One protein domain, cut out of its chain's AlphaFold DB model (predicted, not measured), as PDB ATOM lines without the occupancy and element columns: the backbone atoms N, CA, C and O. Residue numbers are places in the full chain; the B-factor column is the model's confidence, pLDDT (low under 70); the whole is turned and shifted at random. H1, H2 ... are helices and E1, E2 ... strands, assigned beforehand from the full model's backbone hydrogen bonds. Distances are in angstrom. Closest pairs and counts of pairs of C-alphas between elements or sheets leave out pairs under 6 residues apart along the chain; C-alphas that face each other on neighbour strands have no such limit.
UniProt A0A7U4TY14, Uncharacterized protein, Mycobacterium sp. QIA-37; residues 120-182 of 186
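This is residues 120 to 182 of the 186 residues of an uncharacterized protein of Mycobacterium sp. QIA-37 (UniProt A0A7U4TY14). A strongly twisted sheet of three long strands forms a curved wall, with one short helix, H1, packed beside its strands. Between H1 and the sheet's first strand, a long link makes a loop that reaches one far end of the domain at Lys 150; the turn between E1 and E2 makes the other. The 63 printed residues hold H1, E1, E2 and E3 in that order, and the antiparallel sheet runs E1, E2, E3. The class is mixed, helices and strands, with 31 residues, under half, in named elements. The whole is compact, with a radius of gyration of the C-alphas of 11.3 A, but elongated, spanning 36 by 20 by 17 A.

H1, residues 129 to 136, is on the sheet of E1, residues 155 to 162, E2, residues 165 to 172, and E3, residues 175 to 181. Its height over the sheet is 6.9 A, and it lies over none of the strands. The closest C-alphas of H1 and E1 are those of Phe 136 and Trp 162, 6.4 A apart. Those of H1 and E3 are Ile 129 and Leu 175, 6.9 A apart. Every O i to N i+4 pair of H1 is within hydrogen-bond range. The strands form a meander, each the antiparallel neighbour of the one before. In the hairpin E1 and E2, N 158 and O 169 are 2.9 A apart, within hydrogen-bond range; in the hairpin E2 and E3, N 170 and O 178 are also 2.9 A apart, within range. Residues 139 to 140 pair antiparallel with residues 159 to 160 of E1.

H1 begins at C-alpha 129, (88.438, 46.892, 0.435). E1 measures 21.9 A, E2 23.5 A and E3 18.9 A from first to last C-alpha. E3 ends at C-alpha 181, (84.531, 61.698, -8.494).

The two C-alphas farthest apart, those of Lys 150 and Lys 163, are 35.9 A apart. The link from H1 to E1 is long, 18 residues; the other two are tight. The printed part has no cut, and no printed residue is under 70 in pLDDT.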
ATOM      1  N   THR A 120      88.151  54.736 -11.133       93.25
ATOM      2  CA  THR A 120      86.960  54.593 -11.990       93.25
ATOM      3  C   THR A 120      87.109  53.528 -13.079       93.25
ATOM      4  O   THR A 120      86.110  53.166 -13.700       93.25
ATOM      5  N   GLU A 121      88.334  53.056 -13.340       93.25
ATOM      6  CA  GLU A 121      88.645  51.997 -14.315       93.25
ATOM      7  C   GLU A 121      88.469  50.591 -13.730       93.25
ATOM      8  O   GLU A 121      88.455  49.613 -14.480       93.25
ATOM      9  N   LEU A 122      88.325  50.474 -12.406       93.06
ATOM     10  CA  LEU A 122      88.039  49.198 -11.769       93.06
ATOM     11  C   LEU A 122      86.708  48.621 -12.265       93.06
ATOM     12  O   LEU A 122      85.703  49.317 -12.459       93.06
ATOM     13  N   ILE A 123      86.719  47.306 -12.441       92.19
ATOM     14  CA  ILE A 123      85.565  46.526 -12.871       92.19
ATOM     15  C   ILE A 123      84.825  46.054 -11.613       92.19
ATOM     16  O   ILE A 123      85.482  45.676 -10.641       92.19
ATOM     17  N   PRO A 124      83.478  46.042 -11.598       93.81
ATOM     18  CA  PRO A 124      82.729  45.464 -10.488       93.81
ATOM     19  C   PRO A 124      83.257  44.083 -10.077       93.81
ATOM     20  O   PRO A 124      83.561  43.231 -10.912       93.81
ATOM     21  N   TRP A 125      83.369  43.896  -8.767       94.94
ATOM     22  CA  TRP A 125      83.835  42.704  -8.066       94.94
ATOM     23  C   TRP A 125      85.286  42.285  -8.299       94.94
ATOM     24  O   TRP A 125      85.675  41.186  -7.912       94.94
ATOM     25  N   SER A 126      86.106  43.132  -8.920       93.75
ATOM     26  CA  SER A 126      87.499  42.781  -9.207       93.75
ATOM     27  C   SER A 126      88.445  42.942  -8.020       93.75
ATOM     28  O   SER A 126      89.591  42.509  -8.100       93.75
ATOM     29  N   THR A 127      88.004  43.616  -6.963       95.69
ATOM     30  CA  THR A 127      88.869  44.183  -5.924       95.69
ATOM     31  C   THR A 127      88.125  44.185  -4.594       95.69
ATOM     32  O   THR A 127      86.922  44.463  -4.578       95.69
ATOM     33  N   ASP A 128      88.820  43.876  -3.497       95.81
ATOM     34  CA  ASP A 128      88.285  44.032  -2.139       95.81
ATOM     35  C   ASP A 128      88.691  45.377  -1.509       95.81
ATOM     36  O   ASP A 128      89.456  46.162  -2.073       95.81
ATOM     37  N   ILE A 129      88.165  45.657  -0.317       94.69
ATOM     38  CA  ILE A 129      88.438  46.892   0.435       94.69
ATOM     39  C   ILE A 129      89.939  47.068   0.728       94.69
ATOM     40  O   ILE A 129      90.462  48.184   0.645       94.69
ATOM     41  N   ALA A 130      90.647  45.987   1.069       93.12
ATOM     42  CA  ALA A 130      92.058  46.043   1.443       93.12
ATOM     43  C   ALA A 130      92.951  46.366   0.235       93.12
ATOM     44  O   ALA A 130      93.798  47.258   0.309       93.12
ATOM     45  N   GLU A 131      92.723  45.695  -0.894       94.56
ATOM     46  CA  GLU A 131      93.393  45.961  -2.163       94.56
ATOM     47  C   GLU A 131      93.079  47.377  -2.664       94.56
ATOM     48  O   GLU A 131      93.995  48.095  -3.066       94.56
ATOM     49  N   PHE A 132      91.821  47.826  -2.579       95.62
ATOM     50  CA  PHE A 132      91.454  49.191  -2.966       95.62
ATOM     51  C   PHE A 132      92.211  50.235  -2.135       95.62
ATOM     52  O   PHE A 132      92.805  51.160  -2.691       95.62
ATOM     53  N   THR A 133      92.241  50.055  -0.809       93.88
ATOM     54  CA  THR A 133      92.963  50.942   0.119       93.88
ATOM     55  C   THR A 133      94.451  50.999  -0.218       93.88
ATOM     56  O   THR A 133      95.065  52.065  -0.201       93.88
ATOM     57  N   HIS A 134      95.044  49.849  -0.549       92.81
ATOM     58  CA  HIS A 134      96.451  49.760  -0.920       92.81
ATOM     59  C   HIS A 134      96.773  50.549  -2.198       92.81
ATOM     60  O   HIS A 134      97.833  51.164  -2.283       92.81
ATOM     61  N   GLN A 135      95.870  50.545  -3.182       93.12
ATOM     62  CA  GLN A 135      96.106  51.178  -4.480       93.12
ATOM     63  C   GLN A 135      95.775  52.672  -4.517       93.12
ATOM     64  O   GLN A 135      96.519  53.450  -5.115       93.12
ATOM     65  N   PHE A 136      94.659  53.083  -3.911       94.06
ATOM     66  CA  PHE A 136      94.130  54.445  -4.059       94.06
ATOM     67  C   PHE A 136      94.279  55.302  -2.807       94.06
ATOM     68  O   PHE A 136      94.036  56.505  -2.867       94.06
ATOM     69  N   GLY A 137      94.749  54.707  -1.711       88.44
ATOM     70  CA  GLY A 137      95.002  55.392  -0.457       88.44
ATOM     71  C   GLY A 137      93.928  55.128   0.599       88.44
ATOM     72  O   GLY A 137      92.977  54.375   0.376       88.44
ATOM     73  N   PRO A 138      94.101  55.726   1.787       91.69
ATOM     74  CA  PRO A 138      93.195  55.515   2.899       91.69
ATOM     75  C   PRO A 138      91.796  56.023   2.557       91.69
ATOM     76  O   PRO A 138      91.609  57.153   2.101       91.69
ATOM     77  N   MET A 139      90.816  55.174   2.831       94.19
ATOM     78  CA  MET A 139      89.409  55.533   2.815       94.19
ATOM     79  C   MET A 139      89.005  56.073   4.188       94.19
ATOM     80  O   MET A 139      89.420  55.546   5.220       94.19
ATOM     81  N   VAL A 140      88.196  57.126   4.200       89.19
ATOM     82  CA  VAL A 140      87.545  57.648   5.401       89.19
ATOM     83  C   VAL A 140      86.227  56.910   5.588       89.19
ATOM     84  O   VAL A 140      85.496  56.687   4.618       89.19
ATOM     85  N   ASP A 141      85.935  56.531   6.834       75.69
ATOM     86  CA  ASP A 141      84.710  55.820   7.195       75.69
ATOM     87  C   ASP A 141      83.470  56.545   6.671       75.69
ATOM     88  O   ASP A 141      83.183  57.684   7.046       75.69
ATOM     89  N   GLY A 142      82.731  55.860   5.798       81.31
ATOM     90  CA  GLY A 142      81.432  56.298   5.317       81.31
ATOM     91  C   GLY A 142      80.303  55.434   5.875       81.31
ATOM     92  O   GLY A 142      80.336  54.971   7.018       81.31
ATOM     93  N   ARG A 143      79.242  55.255   5.087       89.81
ATOM     94  CA  ARG A 143      78.043  54.534   5.527       89.81
ATOM     95  C   ARG A 143      78.231  53.036   5.336       89.81
ATOM     96  O   ARG A 143      78.571  52.586   4.250       89.81
ATOM     97  N   ARG A 144      77.942  52.261   6.378       92.38
ATOM     98  CA  ARG A 144      77.989  50.796   6.339       92.38
ATOM     99  C   ARG A 144      76.642  50.227   6.747       92.38
ATOM    100  O   ARG A 144      76.058  50.652   7.745       92.38
ATOM    101  N   TRP A 145      76.163  49.260   5.980       93.56
ATOM    102  CA  TRP A 145      74.920  48.556   6.243       93.56
ATOM    103  C   TRP A 145      75.218  47.140   6.703       93.56
ATOM    104  O   TRP A 145      76.054  46.428   6.150       93.56
ATOM    105  N   HIS A 146      74.496  46.721   7.735       93.94
ATOM    106  CA  HIS A 146      74.670  45.403   8.320       93.94
ATOM    107  C   HIS A 146      74.365  44.295   7.281       93.94
ATOM    108  O   HIS A 146      73.447  44.464   6.473       93.94
ATOM    109  N   PRO A 147      75.015  43.116   7.335       92.62
ATOM    110  CA  PRO A 147      74.707  41.952   6.481       92.62
ATOM    111  C   PRO A 147      73.235  41.497   6.445       92.62
ATOM    112  O   PRO A 147      72.818  40.700   5.605       92.62
ATOM    113  N   THR A 148      72.430  41.963   7.400       91.06
ATOM    114  CA  THR A 148      71.002  41.635   7.536       91.06
ATOM    115  C   THR A 148      70.083  42.832   7.299       91.06
ATOM    116  O   THR A 148      68.889  42.749   7.593       91.06
ATOM    117  N   ASP A 149      70.628  43.936   6.781       91.94
ATOM    118  CA  ASP A 149      69.836  45.079   6.345       91.94
ATOM    119  C   ASP A 149      68.806  44.652   5.287       91.94
ATOM    120  O   ASP A 149      69.056  43.773   4.461       91.94
ATOM    121  N   LYS A 150      67.610  45.243   5.343       86.69
ATOM    122  CA  LYS A 150      66.488  44.847   4.481       86.69
ATOM    123  C   LYS A 150      66.592  45.399   3.063       86.69
ATOM    124  O   LYS A 150      65.906  44.891   2.181       86.69
ATOM    125  N   ILE A 151      67.364  46.463   2.870       86.75
ATOM    126  CA  ILE A 151      67.438  47.208   1.614       86.75
ATOM    127  C   ILE A 151      68.816  47.011   0.981       86.75
ATOM    128  O   ILE A 151      68.904  46.790  -0.222       86.75
ATOM    129  N   LEU A 152      69.884  47.085   1.782       90.00
ATOM    130  CA  LEU A 152      71.271  47.107   1.315       90.00
ATOM    131  C   LEU A 152      72.162  46.169   2.145       90.00
ATOM    132  O   LEU A 152      73.109  46.625   2.787       90.00
ATOM    133  N   PRO A 153      71.855  44.865   2.190       92.06
ATOM    134  CA  PRO A 153      72.613  43.932   3.012       92.06
ATOM    135  C   PRO A 153      74.085  43.908   2.586       92.06
ATOM    136  O   PRO A 153      74.394  43.722   1.411       92.06
ATOM    137  N   GLY A 154      74.981  44.119   3.554       93.12
ATOM    138  CA  GLY A 154      76.430  44.074   3.339       93.12
ATOM    139  C   GLY A 154      76.975  45.188   2.439       93.12
ATOM    140  O   GLY A 154      78.054  45.035   1.879       93.12
ATOM    141  N   TYR A 155      76.230  46.277   2.239       94.88
ATOM    142  CA  TYR A 155      76.694  47.410   1.445       94.88
ATOM    143  C   TYR A 155      77.548  48.367   2.276       94.88
ATOM    144  O   TYR A 155      77.266  48.610   3.451       94.88
ATOM    145  N   GLU A 156      78.567  48.947   1.652       94.56
ATOM    146  CA  GLU A 156      79.490  49.884   2.281       94.56
ATOM    147  C   GLU A 156      79.842  51.007   1.299       94.56
ATOM    148  O   GLU A 156      80.124  50.759   0.128       94.56
ATOM    149  N   GLU A 157      79.833  52.247   1.774       94.56
ATOM    150  CA  GLU A 157      80.272  53.433   1.045       94.56
ATOM    151  C   GLU A 157      81.390  54.112   1.823       94.56
ATOM    152  O   GLU A 157      81.306  54.256   3.045       94.56
ATOM    153  N   TYR A 158      82.398  54.581   1.102       95.12
ATOM    154  CA  TYR A 158      83.529  55.306   1.659       95.12
ATOM    155  C   TYR A 158      83.870  56.520   0.808       95.12
ATOM    156  O   TYR A 158      83.516  56.599  -0.372       95.12
ATOM    157  N   GLU A 159      84.624  57.436   1.404       95.12
ATOM    158  CA  GLU A 159      85.229  58.554   0.695       95.12
ATOM    159  C   GLU A 159      86.747  58.465   0.730       95.12
ATOM    160  O   GLU A 159      87.328  57.966   1.690       95.12
ATOM    161  N   PHE A 160      87.403  58.971  -0.307       94.75
ATOM    162  CA  PHE A 160      88.859  59.021  -0.372       94.75
ATOM    163  C   PHE A 160      89.326  60.183  -1.249       94.75
ATOM    164  O   PHE A 160      88.575  60.708  -2.077       94.75
ATOM    165  N   LEU A 161      90.577  60.594  -1.049       94.12
ATOM    166  CA  LEU A 161      91.251  61.564  -1.905       94.12
ATOM    167  C   LEU A 161      92.140  60.825  -2.895       94.12
ATOM    168  O   LEU A 161      92.954  59.993  -2.500       94.12
ATOM    169  N   TRP A 162      92.032  61.173  -4.172       93.69
ATOM    170  CA  TRP A 162      92.894  60.636  -5.212       93.69
ATOM    171  C   TRP A 162      93.303  61.739  -6.177       93.69
ATOM    172  O   TRP A 162      92.453  62.363  -6.805       93.69
ATOM    173  N   LYS A 163      94.617  61.987  -6.289       92.12
ATOM    174  CA  LYS A 163      95.184  63.103  -7.071       92.12
ATOM    175  C   LYS A 163      94.504  64.447  -6.752       92.12
ATOM    176  O   LYS A 163      94.076  65.147  -7.657       92.12
ATOM    177  N   GLU A 164      94.391  64.762  -5.460       89.38
ATOM    178  CA  GLU A 164      93.786  65.998  -4.911       89.38
ATOM    179  C   GLU A 164      92.262  66.129  -5.083       89.38
ATOM    180  O   GLU A 164      91.642  66.984  -4.459       89.38
ATOM    181  N   ASP A 165      91.637  65.232  -5.841       92.38
ATOM    182  CA  ASP A 165      90.196  65.188  -6.033       92.38
ATOM    183  C   ASP A 165      89.520  64.266  -5.004       92.38
ATOM    184  O   ASP A 165      90.050  63.215  -4.633       92.38
ATOM    185  N   ARG A 166      88.306  64.628  -4.574       93.06
ATOM    186  CA  ARG A 166      87.476  63.805  -3.680       93.06
ATOM    187  C   ARG A 166      86.671  62.792  -4.490       93.06
ATOM    188  O   ARG A 166      86.033  63.144  -5.483       93.06
ATOM    189  N   TYR A 167      86.646  61.547  -4.030       94.56
ATOM    190  CA  TYR A 167      85.885  60.453  -4.629       94.56
ATOM    191  C   TYR A 167      85.027  59.742  -3.586       94.56
ATOM    192  O   TYR A 167      85.382  59.679  -2.409       94.56
ATOM    193  N   GLY A 168      83.917  59.174  -4.051       94.25
ATOM    194  CA  GLY A 168      83.158  58.149  -3.346       94.25
ATOM    195  C   GLY A 168      83.420  56.776  -3.963       94.25
ATOM    196  O   GLY A 168      83.618  56.664  -5.177       94.25
ATOM    197  N   VAL A 169      83.407  55.732  -3.142       95.00
ATOM    198  CA  VAL A 169      83.521  54.330  -3.565       95.00
ATOM    199  C   VAL A 169      82.487  53.480  -2.837       95.00
ATOM    200  O   VAL A 169      82.243  53.677  -1.648       95.00
ATOM    201  N   GLY A 170      81.865  52.554  -3.564       94.81
ATOM    202  CA  GLY A 170      80.890  51.611  -3.027       94.81
ATOM    203  C   GLY A 170      81.372  50.167  -3.127       94.81
ATOM    204  O   GLY A 170      81.908  49.764  -4.161       94.81
ATOM    205  N   PHE A 171      81.108  49.384  -2.085       95.81
ATOM    206  CA  PHE A 171      81.367  47.950  -2.001       95.81
ATOM    207  C   PHE A 171      80.096  47.200  -1.600       95.81
ATOM    208  O   PHE A 171      79.280  47.706  -0.835       95.81
ATOM    209  N   GLY A 172      79.924  45.984  -2.107       95.50
ATOM    210  CA  GLY A 172      78.892  45.049  -1.673       95.50
ATOM    211  C   GLY A 172      79.548  43.765  -1.202       95.50
ATOM    212  O   GLY A 172      80.314  43.161  -1.948       95.50
ATOM    213  N   TRP A 173      79.276  43.360   0.035       96.69
ATOM    214  CA  TRP A 173      79.898  42.198   0.670       96.69
ATOM    215  C   TRP A 173      81.434  42.257   0.608       96.69
ATOM    216  O   TRP A 173      82.083  41.245   0.371       96.69
ATOM    217  N   GLY A 174      82.020  43.451   0.749       95.88
ATOM    218  CA  GLY A 174      83.463  43.682   0.621       95.88
ATOM    219  C   GLY A 174      84.012  43.741  -0.813       95.88
ATOM    220  O   GLY A 174      85.182  44.071  -0.985       95.88
ATOM    221  N   LEU A 175      83.200  43.480  -1.845       96.88
ATOM    222  CA  LEU A 175      83.606  43.540  -3.254       96.88
ATOM    223  C   LEU A 175      83.291  44.898  -3.880       96.88
ATOM    224  O   LEU A 175      82.193  45.426  -3.714       96.88
ATOM    225  N   PHE A 176      84.231  45.443  -4.649       95.50
ATOM    226  CA  PHE A 176      84.085  46.723  -5.342       95.50
ATOM    227  C   PHE A 176      82.843  46.759  -6.246       95.50
ATOM    228  O   PHE A 176      82.583  45.819  -6.992       95.50
ATOM    229  N   LEU A 177      82.094  47.863  -6.242       94.88
ATOM    230  CA  LEU A 177      80.957  48.080  -7.145       94.88
ATOM    231  C   LEU A 177      81.198  49.263  -8.083       94.88
ATOM    232  O   LEU A 177      80.971  49.161  -9.291       94.88
ATOM    233  N   TYR A 178      81.651  50.391  -7.538       93.44
ATOM    234  CA  TYR A 178      81.948  51.595  -8.308       93.44
ATOM    235  C   TYR A 178      82.860  52.543  -7.531       93.44
ATOM    236  O   TYR A 178      82.886  52.529  -6.305       93.44
ATOM    237  N   ALA A 179      83.516  53.437  -8.267       93.75
ATOM    238  CA  ALA A 179      84.082  54.673  -7.748       93.75
ATOM    239  C   ALA A 179      83.630  55.838  -8.634       93.75
ATOM    240  O   ALA A 179      83.468  55.681  -9.848       93.75
ATOM    241  N   SER A 180      83.425  57.004  -8.030       92.31
ATOM    242  CA  SER A 180      82.980  58.213  -8.721       92.31
ATOM    243  C   SER A 180      83.591  59.456  -8.092       92.31
ATOM    244  O   SER A 180      83.610  59.583  -6.869       92.31
ATOM    245  N   LYS A 181      84.053  60.385  -8.932       92.06
ATOM    246  CA  LYS A 181      84.531  61.698  -8.494       92.06
ATOM    247  C   LYS A 181      83.351  62.515  -7.956       92.06
ATOM    248  O   LYS A 181      82.288  62.510  -8.577       92.06
ATOM    249  N   TYR A 182      83.531  63.209  -6.836       86.06
ATOM    250  CA  TYR A 182      82.578  64.224  -6.394       86.06
ATOM    251  C   TYR A 182      82.619  65.424  -7.346       86.06
ATOM    252  O   TYR A 182      83.663  65.789  -7.886       86.06
TER     253      TYR A 182